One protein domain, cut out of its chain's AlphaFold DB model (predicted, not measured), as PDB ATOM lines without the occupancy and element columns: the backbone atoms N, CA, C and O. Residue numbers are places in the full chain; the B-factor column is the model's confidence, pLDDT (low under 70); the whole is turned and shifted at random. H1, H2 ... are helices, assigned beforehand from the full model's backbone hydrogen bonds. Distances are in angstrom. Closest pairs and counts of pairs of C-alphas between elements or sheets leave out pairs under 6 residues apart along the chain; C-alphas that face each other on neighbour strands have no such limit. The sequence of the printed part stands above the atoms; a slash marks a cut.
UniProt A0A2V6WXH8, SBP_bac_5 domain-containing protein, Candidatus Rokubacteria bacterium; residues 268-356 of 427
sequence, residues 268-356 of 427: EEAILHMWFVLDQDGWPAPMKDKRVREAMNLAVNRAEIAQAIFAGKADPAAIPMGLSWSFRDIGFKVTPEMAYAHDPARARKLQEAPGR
ATOM      1  N   GLU A 268      11.483  36.842  16.017       58.75
ATOM      2  CA  GLU A 268      10.932  35.533  15.604       58.75
ATOM      3  C   GLU A 268      11.983  34.445  15.289       58.75
ATOM      4  O   GLU A 268      11.621  33.350  14.875       58.75
ATOM      5  N   GLU A 269      13.285  34.698  15.479       56.84
ATOM      6  CA  GLU A 269      14.336  33.818  14.914       56.84
ATOM      7  C   GLU A 269      15.268  33.130  15.917       56.84
ATOM      8  O   GLU A 269      16.092  32.303  15.526       56.84
ATOM      9  N   ALA A 270      15.169  33.435  17.210       60.34
ATOM     10  CA  ALA A 270      16.022  32.790  18.201       60.34
ATOM     11  C   ALA A 270      15.336  31.536  18.747       60.34
ATOM     12  O   ALA A 270      14.486  31.626  19.629       60.34
ATOM     13  N   ILE A 271      15.729  30.364  18.244       67.56
ATOM     14  CA  ILE A 271      15.269  29.085  18.784       67.56
ATOM     15  C   ILE A 271      16.369  28.483  19.660       67.56
ATOM     16  O   ILE A 271      17.494  28.256  19.212       67.56
ATOM     17  N   LEU A 272      16.051  28.213  20.926       73.38
ATOM     18  CA  LEU A 272      16.944  27.489  21.826       73.38
ATOM     19  C   LEU A 272      16.724  25.986  21.650       73.38
ATOM     20  O   LEU A 272      15.649  25.470  21.952       73.38
ATOM     21  N   HIS A 273      17.740  25.279  21.156       72.00
ATOM     22  CA  HIS A 273      17.682  23.832  20.951       72.00
ATOM     23  C   HIS A 273      18.646  23.111  21.887       72.00
ATOM     24  O   HIS A 273      19.772  23.557  22.105       72.00
ATOM     25  N   MET A 274      18.242  21.925  22.336       72.44
ATOM     26  CA  MET A 274      19.152  20.924  22.877       72.44
ATOM     27  C   MET A 274      19.269  19.787  21.862       72.44
ATOM     28  O   MET A 274      18.304  19.065  21.617       72.44
ATOM     29  N   TRP A 275      20.448  19.648  21.256       70.50
ATOM     30  CA  TRP A 275      20.740  18.597  20.284       70.50
ATOM     31  C   TRP A 275      21.486  17.444  20.945       70.50
ATOM     32  O   TRP A 275      22.411  17.653  21.728       70.50
ATOM     33  N   PHE A 276      21.133  16.224  20.557       71.81
ATOM     34  CA  PHE A 276      21.944  15.045  20.821       71.81
ATOM     35  C   PHE A 276      22.649  14.670  19.527       71.81
ATOM     36  O   PHE A 276      22.000  14.367  18.526       71.81
ATOM     37  N   VAL A 277      23.975  14.736  19.540       67.00
ATOM     38  CA  VAL A 277      24.783  14.345  18.387       67.00
ATOM     39  C   VAL A 277      24.770  12.821  18.301       67.00
ATOM     40  O   VAL A 277      25.111  12.144  19.271       67.00
ATOM     41  N   LEU A 278      24.337  12.297  17.156       74.44
ATOM     42  CA  LEU A 278      24.435  10.873  16.848       74.44
ATOM     43  C   LEU A 278      25.911  10.490  16.692       74.44
ATOM     44  O   LEU A 278      26.702  11.269  16.155       74.44
ATOM     45  N   ASP A 279      26.278   9.298  17.149       68.88
ATOM     46  CA  ASP A 279      27.538   8.687  16.745       68.88
ATOM     47  C   ASP A 279      27.445   8.199  15.283       68.88
ATOM     48  O   ASP A 279      26.395   8.282  14.638       68.88
ATOM     49  N   GLN A 280      28.567   7.737  14.723       67.62
ATOM     50  CA  GLN A 280      28.592   7.240  13.340       67.62
ATOM     51  C   GLN A 280      27.681   6.019  13.128       67.62
ATOM     52  O   GLN A 280      27.248   5.783  12.002       67.62
ATOM     53  N   ASP A 281      27.344   5.304  14.205       75.62
ATOM     54  CA  ASP A 281      26.536   4.085  14.224       75.62
ATOM     55  C   ASP A 281      25.093   4.341  14.736       75.62
ATOM     56  O   ASP A 281      24.321   3.402  14.963       75.62
ATOM     57  N   GLY A 282      24.700   5.614  14.907       78.31
ATOM     58  CA  GLY A 282      23.386   6.051  15.374       78.31
ATOM     59  C   GLY A 282      23.362   6.633  16.795       78.31
ATOM     60  O   GLY A 282      24.093   7.554  17.146       78.31
ATOM     61  N   TRP A 283      22.390   6.211  17.605       75.94
ATOM     62  CA  TRP A 283      22.222   6.752  18.957       75.94
ATOM     63  C   TRP A 283      23.227   6.103  19.918       75.94
ATOM     64  O   TRP A 283      23.226   4.874  20.021       75.94
ATOM     65  N   PRO A 284      24.002   6.866  20.705       79.50
ATOM     66  CA  PRO A 284      24.812   6.270  21.760       79.50
ATOM     67  C   PRO A 284      23.902   5.689  22.849       79.50
ATOM     68  O   PRO A 284      22.824   6.220  23.122       79.50
ATOM     69  N   ALA A 285      24.309   4.605  23.514       79.19
ATOM     70  CA  ALA A 285      23.619   4.168  24.730       79.19
ATOM     71  C   ALA A 285      23.773   5.245  25.832       79.19
ATOM     72  O   ALA A 285      24.850   5.829  25.946       79.19
ATOM     73  N   PRO A 286      22.739   5.540  26.646       81.44
ATOM     74  CA  PRO A 286      21.421   4.896  26.711       81.44
ATOM     75  C   PRO A 286      20.371   5.475  25.741       81.44
ATOM     76  O   PRO A 286      19.229   5.023  25.729       81.44
ATOM     77  N   MET A 287      20.735   6.441  24.898       83.50
ATOM     78  CA  MET A 287      19.816   7.152  23.998       83.50
ATOM     79  C   MET A 287      19.279   6.303  22.842       83.50
ATOM     80  O   MET A 287      18.374   6.762  22.146       83.50
ATOM     81  N   LYS A 288      19.772   5.067  22.650       83.31
ATOM     82  CA  LYS A 288      19.157   4.070  21.749       83.31
ATOM     83  C   LYS A 288      17.699   3.803  22.121       83.31
ATOM     84  O   LYS A 288      16.842   3.744  21.239       83.31
ATOM     85  N   ASP A 289      17.400   3.714  23.413       85.62
ATOM     86  CA  ASP A 289      16.043   3.474  23.891       85.62
ATOM     87  C   ASP A 289      15.182   4.743  23.743       85.62
ATOM     88  O   ASP A 289      15.476   5.796  24.319       85.62
ATOM     89  N   LYS A 290      14.079   4.641  22.984       86.75
ATOM     90  CA  LYS A 290      13.107   5.733  22.803       86.75
ATOM     91  C   LYS A 290      12.590   6.254  24.147       86.75
ATOM     92  O   LYS A 290      12.416   7.462  24.285       86.75
ATOM     93  N   ARG A 291      12.397   5.376  25.137       88.50
ATOM     94  CA  ARG A 291      11.879   5.730  26.469       88.50
ATOM     95  C   ARG A 291      12.812   6.684  27.205       88.50
ATOM     96  O   ARG A 291      12.341   7.540  27.945       88.50
ATOM     97  N   VAL A 292      14.125   6.576  26.982       87.62
ATOM     98  CA  VAL A 292      15.109   7.503  27.560       87.62
ATOM     99  C   VAL A 292      14.941   8.888  26.941       87.62
ATOM    100  O   VAL A 292      14.814   9.867  27.671       87.62
ATOM    101  N   ARG A 293      14.842   8.973  25.608       87.81
ATOM    102  CA  ARG A 293      14.626  10.250  24.901       87.81
ATOM    103  C   ARG A 293      13.287  10.898  25.273       87.81
ATOM    104  O   ARG A 293      13.216  12.115  25.430       87.81
ATOM    105  N   GLU A 294      12.240  10.096  25.449       88.81
ATOM    106  CA  GLU A 294      10.925  10.555  25.913       88.81
ATOM    107  C   GLU A 294      10.983  11.075  27.356       88.81
ATOM    108  O   GLU A 294      10.549  12.195  27.617       88.81
ATOM    109  N   ALA A 295      11.603  10.328  28.277       91.12
ATOM    110  CA  ALA A 295      11.771  10.760  29.663       91.12
ATOM    111  C   ALA A 295      12.532  12.090  29.769       91.12
ATOM    112  O   ALA A 295      12.164  12.944  30.569       91.12
ATOM    113  N   MET A 296      13.567  12.289  28.946       89.06
ATOM    114  CA  MET A 296      14.306  13.554  28.901       89.06
ATOM    115  C   MET A 296      13.435  14.719  28.427       89.06
ATOM    116  O   MET A 296      13.530  15.806  28.985       89.06
ATOM    117  N   ASN A 297      12.570  14.506  27.431       89.00
ATOM    118  CA  ASN A 297      11.666  15.552  26.956       89.00
ATOM    119  C   ASN A 297      10.632  15.952  28.017       89.00
ATOM    120  O   ASN A 297      10.394  17.146  28.178       89.00
ATOM    121  N   LEU A 298      10.078  14.977  28.746       91.94
ATOM    122  CA  LEU A 298       9.105  15.198  29.823       91.94
ATOM    123  C   LEU A 298       9.729  15.835  31.076       91.94
ATOM    124  O   LEU A 298       9.038  16.510  31.829       91.94
ATOM    125  N   ALA A 299      11.027  15.634  31.314       92.31
ATOM    126  CA  ALA A 299      11.726  16.188  32.475       92.31
ATOM    127  C   ALA A 299      12.088  17.680  32.336       92.31
ATOM    128  O   ALA A 299      12.465  18.303  33.324       92.31
ATOM    129  N   VAL A 300      12.012  18.258  31.130       90.56
ATOM    130  CA  VAL A 300      12.406  19.653  30.878       90.56
ATOM    131  C   VAL A 300      11.191  20.576  30.946       90.56
ATOM    132  O   VAL A 300      10.299  20.516  30.097       90.56
ATOM    133  N   ASN A 301      11.192  21.494  31.915       91.88
ATOM    134  CA  ASN A 301      10.180  22.540  32.027       91.88
ATOM    135  C   ASN A 301      10.462  23.705  31.062       91.88
ATOM    136  O   ASN A 301      11.095  24.702  31.409       91.88
ATOM    137  N   ARG A 302       9.991  23.579  29.818       88.75
ATOM    138  CA  ARG A 302      10.192  24.602  28.775       88.75
ATOM    139  C   ARG A 302       9.509  25.933  29.098       88.75
ATOM    140  O   ARG A 302      10.044  26.974  28.737       88.75
ATOM    141  N   ALA A 303       8.361  25.905  29.778       89.44
ATOM    142  CA  ALA A 303       7.629  27.113  30.160       89.44
ATOM    143  C   ALA A 303       8.392  27.923  31.218       89.44
ATOM    144  O   ALA A 303       8.512  29.139  31.104       89.44
ATOM    145  N   GLU A 304       8.982  27.248  32.205       91.19
ATOM    146  CA  GLU A 304       9.838  27.899  33.200       91.19
ATOM    147  C   GLU A 304      11.113  28.466  32.577       91.19
ATOM    148  O   GLU A 304      11.482  29.593  32.884       91.19
ATOM    149  N   ILE A 305      11.743  27.749  31.640       88.38
ATOM    150  CA  ILE A 305      12.890  28.272  30.879       88.38
ATOM    151  C   ILE A 305      12.499  29.541  30.106       88.38
ATOM    152  O   ILE A 305      13.202  30.550  30.179       88.38
ATOM    153  N   ALA A 306      11.371  29.507  29.390       85.50
ATOM    154  CA  ALA A 306      10.841  30.661  28.668       85.50
ATOM    155  C   ALA A 306      10.584  31.859  29.600       85.50
ATOM    156  O   ALA A 306      10.938  32.995  29.276       85.50
ATOM    157  N   GLN A 307      10.033  31.611  30.788       87.25
ATOM    158  CA  GLN A 307       9.752  32.663  31.756       87.25
ATOM    159  C   GLN A 307      11.023  33.213  32.414       87.25
ATOM    160  O   GLN A 307      11.220  34.424  32.441       87.25
ATOM    161  N   ALA A 308      11.886  32.345  32.940       87.00
ATOM    162  CA  ALA A 308      13.029  32.732  33.759       87.00
ATOM    163  C   ALA A 308      14.181  33.320  32.937       87.00
ATOM    164  O   ALA A 308      14.809  34.282  33.371       87.00
ATOM    165  N   ILE A 309      14.454  32.766  31.750       82.31
ATOM    166  CA  ILE A 309      15.582  33.199  30.908       82.31
ATOM    167  C   ILE A 309      15.148  34.281  29.920       82.31
ATOM    168  O   ILE A 309      15.882  35.236  29.677       82.31
ATOM    169  N   PHE A 310      13.953  34.152  29.340       79.31
ATOM    170  CA  PHE A 310      13.492  35.051  28.279       79.31
ATOM    171  C   PHE A 310      12.439  36.060  28.750       79.31
ATOM    172  O   PHE A 310      11.905  36.796  27.920       79.31
ATOM    173  N   ALA A 311      12.144  36.127  30.055       79.06
ATOM    174  CA  ALA A 311      11.137  37.020  30.635       79.06
ATOM    175  C   ALA A 311       9.763  36.901  29.941       79.06
ATOM    176  O   ALA A 311       9.094  37.905  29.695       79.06
ATOM    177  N   GLY A 312       9.384  35.678  29.550       78.38
ATOM    178  CA  GLY A 312       8.132  35.390  28.840       78.38
ATOM    179  C   GLY A 312       8.134  35.774  27.354       78.38
ATOM    180  O   GLY A 312       7.102  35.687  26.702       78.38
ATOM    181  N   LYS A 313       9.277  36.191  26.790       77.00
ATOM    182  CA  LYS A 313       9.423  36.574  25.370       77.00
ATOM    183  C   LYS A 313       9.885  35.414  24.477       77.00
ATOM    184  O   LYS A 313      10.558  35.648  23.473       77.00
ATOM    185  N   ALA A 314       9.594  34.178  24.870       80.19
ATOM    186  CA  ALA A 314       9.895  32.976  24.103       80.19
ATOM    187  C   ALA A 314       8.747  31.975  24.237       80.19
ATOM    188  O   ALA A 314       8.218  31.791  25.331       80.19
ATOM    189  N   ASP A 315       8.418  31.293  23.144       80.81
ATOM    190  CA  ASP A 315       7.398  30.249  23.136       80.81
ATOM    191  C   ASP A 315       8.042  28.861  23.292       80.81
ATOM    192  O   ASP A 315       9.039  28.560  22.622       80.81
ATOM    193  N   PRO A 316       7.500  27.974  24.149       83.12
ATOM    194  CA  PRO A 316       7.955  26.591  24.241       83.12
ATOM    195  C   PRO A 316       7.879  25.862  22.892       83.12
ATOM    196  O   PRO A 316       6.804  25.654  22.333       83.12
ATOM    197  N   ALA A 317       9.028  25.415  22.383       79.31
ATOM    198  CA  ALA A 317       9.087  24.663  21.134       79.31
ATOM    199  C   ALA A 317       8.609  23.210  21.318       79.31
ATOM    200  O   ALA A 317       9.105  22.486  22.185       79.31
ATOM    201  N   ALA A 318       7.693  22.777  20.447       78.38
ATOM    202  CA  ALA A 318       7.194  21.399  20.356       78.38
ATOM    203  C   ALA A 318       7.780  20.609  19.170       78.38
ATOM    204  O   ALA A 318       7.620  19.395  19.079       78.38
ATOM    205  N   ILE A 319       8.454  21.292  18.242       75.25
ATOM    206  CA  ILE A 319       9.064  20.694  17.054       75.25
ATOM    207  C   ILE A 319      10.510  21.188  16.870       75.25
ATOM    208  O   ILE A 319      10.824  22.296  17.307       75.25
ATOM    209  N   PRO A 320      11.406  20.379  16.259       64.81
ATOM    210  CA  PRO A 320      12.853  20.639  16.234       64.81
ATOM    211  C   PRO A 320      13.293  21.846  15.417       64.81
ATOM    212  O   PRO A 320      14.430  22.266  15.526       64.81
ATOM    213  N   MET A 321      12.439  22.356  14.550       61.34
ATOM    214  CA  MET A 321      12.557  23.670  13.940       61.34
ATOM    215  C   MET A 321      11.181  24.246  14.216       61.34
ATOM    216  O   MET A 321      10.224  23.535  13.928       61.34
ATOM    217  N   GLY A 322      11.070  25.403  14.875       56.25
ATOM    218  CA  GLY A 322       9.780  25.990  15.266       56.25
ATOM    219  C   GLY A 322       8.793  26.078  14.095       56.25
ATOM    220  O   GLY A 322       9.089  25.643  12.989       56.25
ATOM    221  N   LEU A 323       7.612  26.663  14.290       51.59
ATOM    222  CA  LEU A 323       6.681  26.899  13.176       51.59
ATOM    223  C   LEU A 323       7.246  27.973  12.216       51.59
ATOM    224  O   LEU A 323       6.738  29.087  12.139       51.59
ATOM    225  N   SER A 324       8.329  27.649  11.508       58.47
ATOM    226  CA  SER A 324       8.890  28.428  10.419       58.47
ATOM    227  C   SER A 324       7.852  28.563   9.317       58.47
ATOM    228  O   SER A 324       6.872  27.815   9.263       58.47
ATOM    229  N   TRP A 325       8.098  29.504   8.409       56.28
ATOM    230  CA  TRP A 325       7.288  29.738   7.214       56.28
ATOM    231  C   TRP A 325       6.825  28.432   6.537       56.28
ATOM    232  O   TRP A 325       5.637  28.251   6.299       56.28
ATOM    233  N   SER A 326       7.716  27.446   6.404       58.62
ATOM    234  CA  SER A 326       7.423  26.144   5.795       58.62
ATOM    235  C   SER A 326       6.337  25.318   6.499       58.62
ATOM    236  O   SER A 326       5.599  24.597   5.834       58.62
ATOM    237  N   PHE A 327       6.212  25.396   7.828       64.31
ATOM    238  CA  PHE A 327       5.157  24.698   8.573       64.31
ATOM    239  C   PHE A 327       3.829  25.455   8.532       64.31
ATOM    240  O   PHE A 327       2.767  24.830   8.562       64.31
ATOM    241  N   ARG A 328       3.883  26.791   8.441       66.12
ATOM    242  CA  ARG A 328       2.694  27.642   8.304       66.12
ATOM    243  C   ARG A 328       2.009  27.407   6.960       66.12
ATOM    244  O   ARG A 328       0.795  27.228   6.942       66.12
ATOM    245  N   ASP A 329       2.782  27.319   5.882       66.56
ATOM    246  CA  ASP A 329       2.255  27.171   4.519       66.56
ATOM    247  C   ASP A 329       1.514  25.844   4.303       66.56
ATOM    248  O   ASP A 329       0.519  25.794   3.585       66.56
ATOM    249  N   ILE A 330       1.948  24.770   4.973       72.12
ATOM    250  CA  ILE A 330       1.272  23.462   4.925       72.12
ATOM    251  C   ILE A 330       0.190  23.298   6.005       72.12
ATOM    252  O   ILE A 330      -0.363  22.211   6.162       72.12
ATOM    253  N   GLY A 331      -0.090  24.346   6.789       73.25
ATOM    254  CA  GLY A 331      -1.091  24.314   7.857       73.25
ATOM    255  C   GLY A 331      -0.770  23.321   8.977       73.25
ATOM    256  O   GLY A 331      -1.687  22.749   9.571       73.25
ATOM    257  N   PHE A 332       0.516  23.083   9.258       77.81
ATOM    258  CA  PHE A 332       0.938  22.110  10.260       77.81
ATOM    259  C   PHE A 332       0.461  22.520  11.659       77.81
ATOM    260  O   PHE A 332       0.756  23.620  12.132       77.81
ATOM    261  N   LYS A 333      -0.245  21.617  12.346       80.94
ATOM    262  CA  LYS A 333      -0.731  21.835  13.713       80.94
ATOM    263  C   LYS A 333       0.031  20.952  14.690       80.94
ATOM    264  O   LYS A 333       0.072  19.735  14.538       80.94
ATOM    265  N   VAL A 334       0.601  21.580  15.713       78.38
ATOM    266  CA  VAL A 334       1.222  20.882  16.840       78.38
ATOM    267  C   VAL A 334       0.128  20.210  17.670       78.38
ATOM    268  O   VAL A 334      -0.826  20.873  18.078       78.38
ATOM    269  N   THR A 335       0.272  18.913  17.941       84.50
ATOM    270  CA  THR A 335      -0.617  18.196  18.867       84.50
ATOM    271  C   THR A 335      -0.077  18.249  20.304       84.50
ATOM    272  O   THR A 335       1.129  18.447  20.499       84.50
ATOM    273  N   PRO A 336      -0.922  18.048  21.333       82.06
ATOM    274  CA  PRO A 336      -0.469  18.009  22.726       82.06
ATOM    275  C   PRO A 336       0.647  16.983  22.986       82.06
ATOM    276  O   PRO A 336       1.556  17.235  23.775       82.06
ATOM    277  N   GLU A 337       0.628  15.847  22.290       81.44
ATOM    278  CA  GLU A 337       1.627  14.782  22.434       81.44
ATOM    279  C   GLU A 337       2.998  15.212  21.904       81.44
ATOM    280  O   GLU A 337       4.026  14.831  22.464       81.44
ATOM    281  N   MET A 338       3.024  16.035  20.852       82.81
ATOM    282  CA  MET A 338       4.262  16.576  20.287       82.81
ATOM    283  C   MET A 338       4.937  17.579  21.223       82.81
ATOM    284  O   MET A 338       6.155  17.731  21.181       82.81
ATOM    285  N   ALA A 339       4.167  18.247  22.084       81.44
ATOM    286  CA  ALA A 339       4.694  19.246  23.006       81.44
ATOM    287  C   ALA A 339       5.533  18.645  24.146       81.44
ATOM    288  O   ALA A 339       6.298  19.382  24.768       81.44
ATOM    289  N   TYR A 340       5.402  17.336  24.417       85.81
ATOM    290  CA  TYR A 340       6.011  16.659  25.570       85.81
ATOM    291  C   TYR A 340       5.887  17.496  26.850       85.81
ATOM    292  O   TYR A 340       6.888  17.967  27.398       85.81
ATOM    293  N   ALA A 341       4.645  17.711  27.294       88.38
ATOM    294  CA  ALA A 341       4.352  18.495  28.491       88.38
ATOM    295  C   ALA A 341       5.206  18.043  29.688       88.38
ATOM    296  O   ALA A 341       5.484  16.854  29.857       88.38
ATOM    297  N   HIS A 342       5.627  19.007  30.506       93.81
ATOM    298  CA  HIS A 342       6.495  18.753  31.649       93.81
ATOM    299  C   HIS A 342       5.818  17.797  32.647       93.81
ATOM    300  O   HIS A 342       4.847  18.161  33.306       93.81
ATOM    301  N   ASP A 343       6.348  16.577  32.752       95.00
ATOM    302  CA  ASP A 343       5.865  15.512  33.631       95.00
ATOM    303  C   ASP A 343       7.051  14.702  34.199       95.00
ATOM    304  O   ASP A 343       7.400  13.617  33.705       95.00
ATOM    305  N   PRO A 344       7.693  15.206  35.269       94.81
ATOM    306  CA  PRO A 344       8.791  14.510  35.934       94.81
ATOM    307  C   PRO A 344       8.399  13.151  36.520       94.81
ATOM    308  O   PRO A 344       9.258  12.283  36.682       94.81
ATOM    309  N   ALA A 345       7.123  12.948  36.865       94.50
ATOM    310  CA  ALA A 345       6.656  11.689  37.432       94.50
ATOM    311  C   ALA A 345       6.634  10.596  36.360       94.50
ATOM    312  O   ALA A 345       7.191   9.516  36.566       94.50
ATOM    313  N   ARG A 346       6.076  10.885  35.181       92.38
ATOM    314  CA  ARG A 346       6.137   9.978  34.030       92.38
ATOM    315  C   ARG A 346       7.562   9.800  33.524       92.38
ATOM    316  O   ARG A 346       7.931   8.677  33.189       92.38
ATOM    317  N   ALA A 347       8.386  10.850  33.535       92.75
ATOM    318  CA  ALA A 347       9.806  10.726  33.217       92.75
ATOM    319  C   ALA A 347      10.502   9.700  34.131       92.75
ATOM    320  O   ALA A 347      11.185   8.810  33.626       92.75
ATOM    321  N   ARG A 348      10.273   9.756  35.452       91.44
ATOM    322  CA  ARG A 348      10.784   8.762  36.417       91.44
ATOM    323  C   ARG A 348      10.176   7.373  36.250       91.44
ATOM    324  O   ARG A 348      10.882   6.400  36.437       91.44
ATOM    325  N   LYS A 349       8.923   7.236  35.819       90.25
ATOM    326  CA  LYS A 349       8.363   5.908  35.502       90.25
ATOM    327  C   LYS A 349       9.011   5.296  34.258       90.25
ATOM    328  O   LYS A 349       9.393   4.129  34.257       90.25
ATOM    329  N   LEU A 350       9.206   6.093  33.204       87.50
ATOM    330  CA  LEU A 350       9.948   5.672  32.008       87.50
ATOM    331  C   LEU A 350      11.401   5.310  32.365       87.50
ATOM    332  O   LEU A 350      11.935   4.339  31.830       87.50
ATOM    333  N   GLN A 351      11.978   6.067  33.309       77.00
ATOM    334  CA  GLN A 351      13.078   5.775  34.248       77.00
ATOM    335  C   GLN A 351      13.319   4.363  34.799       77.00
ATOM    336  O   GLN A 351      14.449   3.922  34.986       77.00
ATOM    337  N   GLU A 352      12.235   3.678  35.119       73.06
ATOM    338  CA  GLU A 352      12.250   2.507  36.002       73.06
ATOM    339  C   GLU A 352      11.855   1.232  35.245       73.06
ATOM    340  O   GLU A 352      12.044   0.125  35.740       73.06
ATOM    341  N   ALA A 353      11.357   1.369  34.009       58.47
ATOM    342  CA  ALA A 353      10.955   0.242  33.178       58.47
ATOM    343  C   ALA A 353      12.146  -0.696  32.846       58.47
ATOM    344  O   ALA A 353      13.230  -0.210  32.494       58.47
ATOM    345  N   PRO A 354      11.954  -2.031  32.903       49.69
ATOM    346  CA  PRO A 354      13.022  -3.019  32.731       49.69
ATOM    347  C   PRO A 354      13.704  -2.944  31.350       49.69
ATOM    348  O   PRO A 354      13.099  -2.539  30.348       49.69
ATOM    349  N   GLY A 355      14.992  -3.321  31.313       54.22
ATOM    350  CA  GLY A 355      15.871  -3.258  30.130       54.22
ATOM    351  C   GLY A 355      17.014  -2.231  30.203       54.22
ATOM    352  O   GLY A 355      17.543  -1.826  29.172       54.22
ATOM    353  N   ARG A 356      17.393  -1.782  31.404       53.78
ATOM    354  CA  ARG A 356      18.433  -0.764  31.607       53.78
ATOM    355  C   ARG A 356      19.773  -1.386  31.990       53.78
ATOM    356  O   ARG A 356      19.850  -2.151  32.943       53.78
TER     357      ARG A 356
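AT A GLANCE: This is residues 268 to 356 of the 427 residues of the protein "SBP_bac_5 domain-containing protein" of Candidatus Rokubacteria bacterium (UniProt A0A2V6WXH8). What is the shape? There is little regular structure: H1 and H4 lie side by side, running opposite ways, at one edge of a body made largely of long loops, residues 268 to 289, 311 to 324 and 330 to 343, with H2 following H1 after a tight link, and residues 325 to 330, of which 325 to 329 belong to H3, stick out. What is printed? The 89 residues have four named helices, H1 to H4 in order, and no named strand; the class is all helix, with 31 residues in named elements. The whole is only just loose, close to compact: radius of gyration of the C-alphas 15.0 A, spans 41 by 30 by 23 A.

IN THESE COORDINATES: Where is the longest helix? H1, residues 290 to 299, runs 14.3 A from C-alpha 290 at (13.107, 5.733, 22.803). And the others? H2 is residues 302 to 310, H3 325 to 329, and H4 344 to 350, ending at (9.948, 5.672, 32.008).

HOW THE PARTS SIT: What touches H1? H4 does, opposite ways at a shallow tilt of 10 degrees; their closest C-alphas, of Ala 295 and Ala 347, are 4.1 A apart. H2 and H3 touch no helix. And the backbones? In H1, H2, H3 and H4 every O i to N i+4 pair is within hydrogen-bond range.

THE WHOLE: Which links are long? H2 to H3 and H3 to H4; the printed part has no cut. Where is confidence low? Among the 21 residues with pLDDT under 70 are 320 to 329.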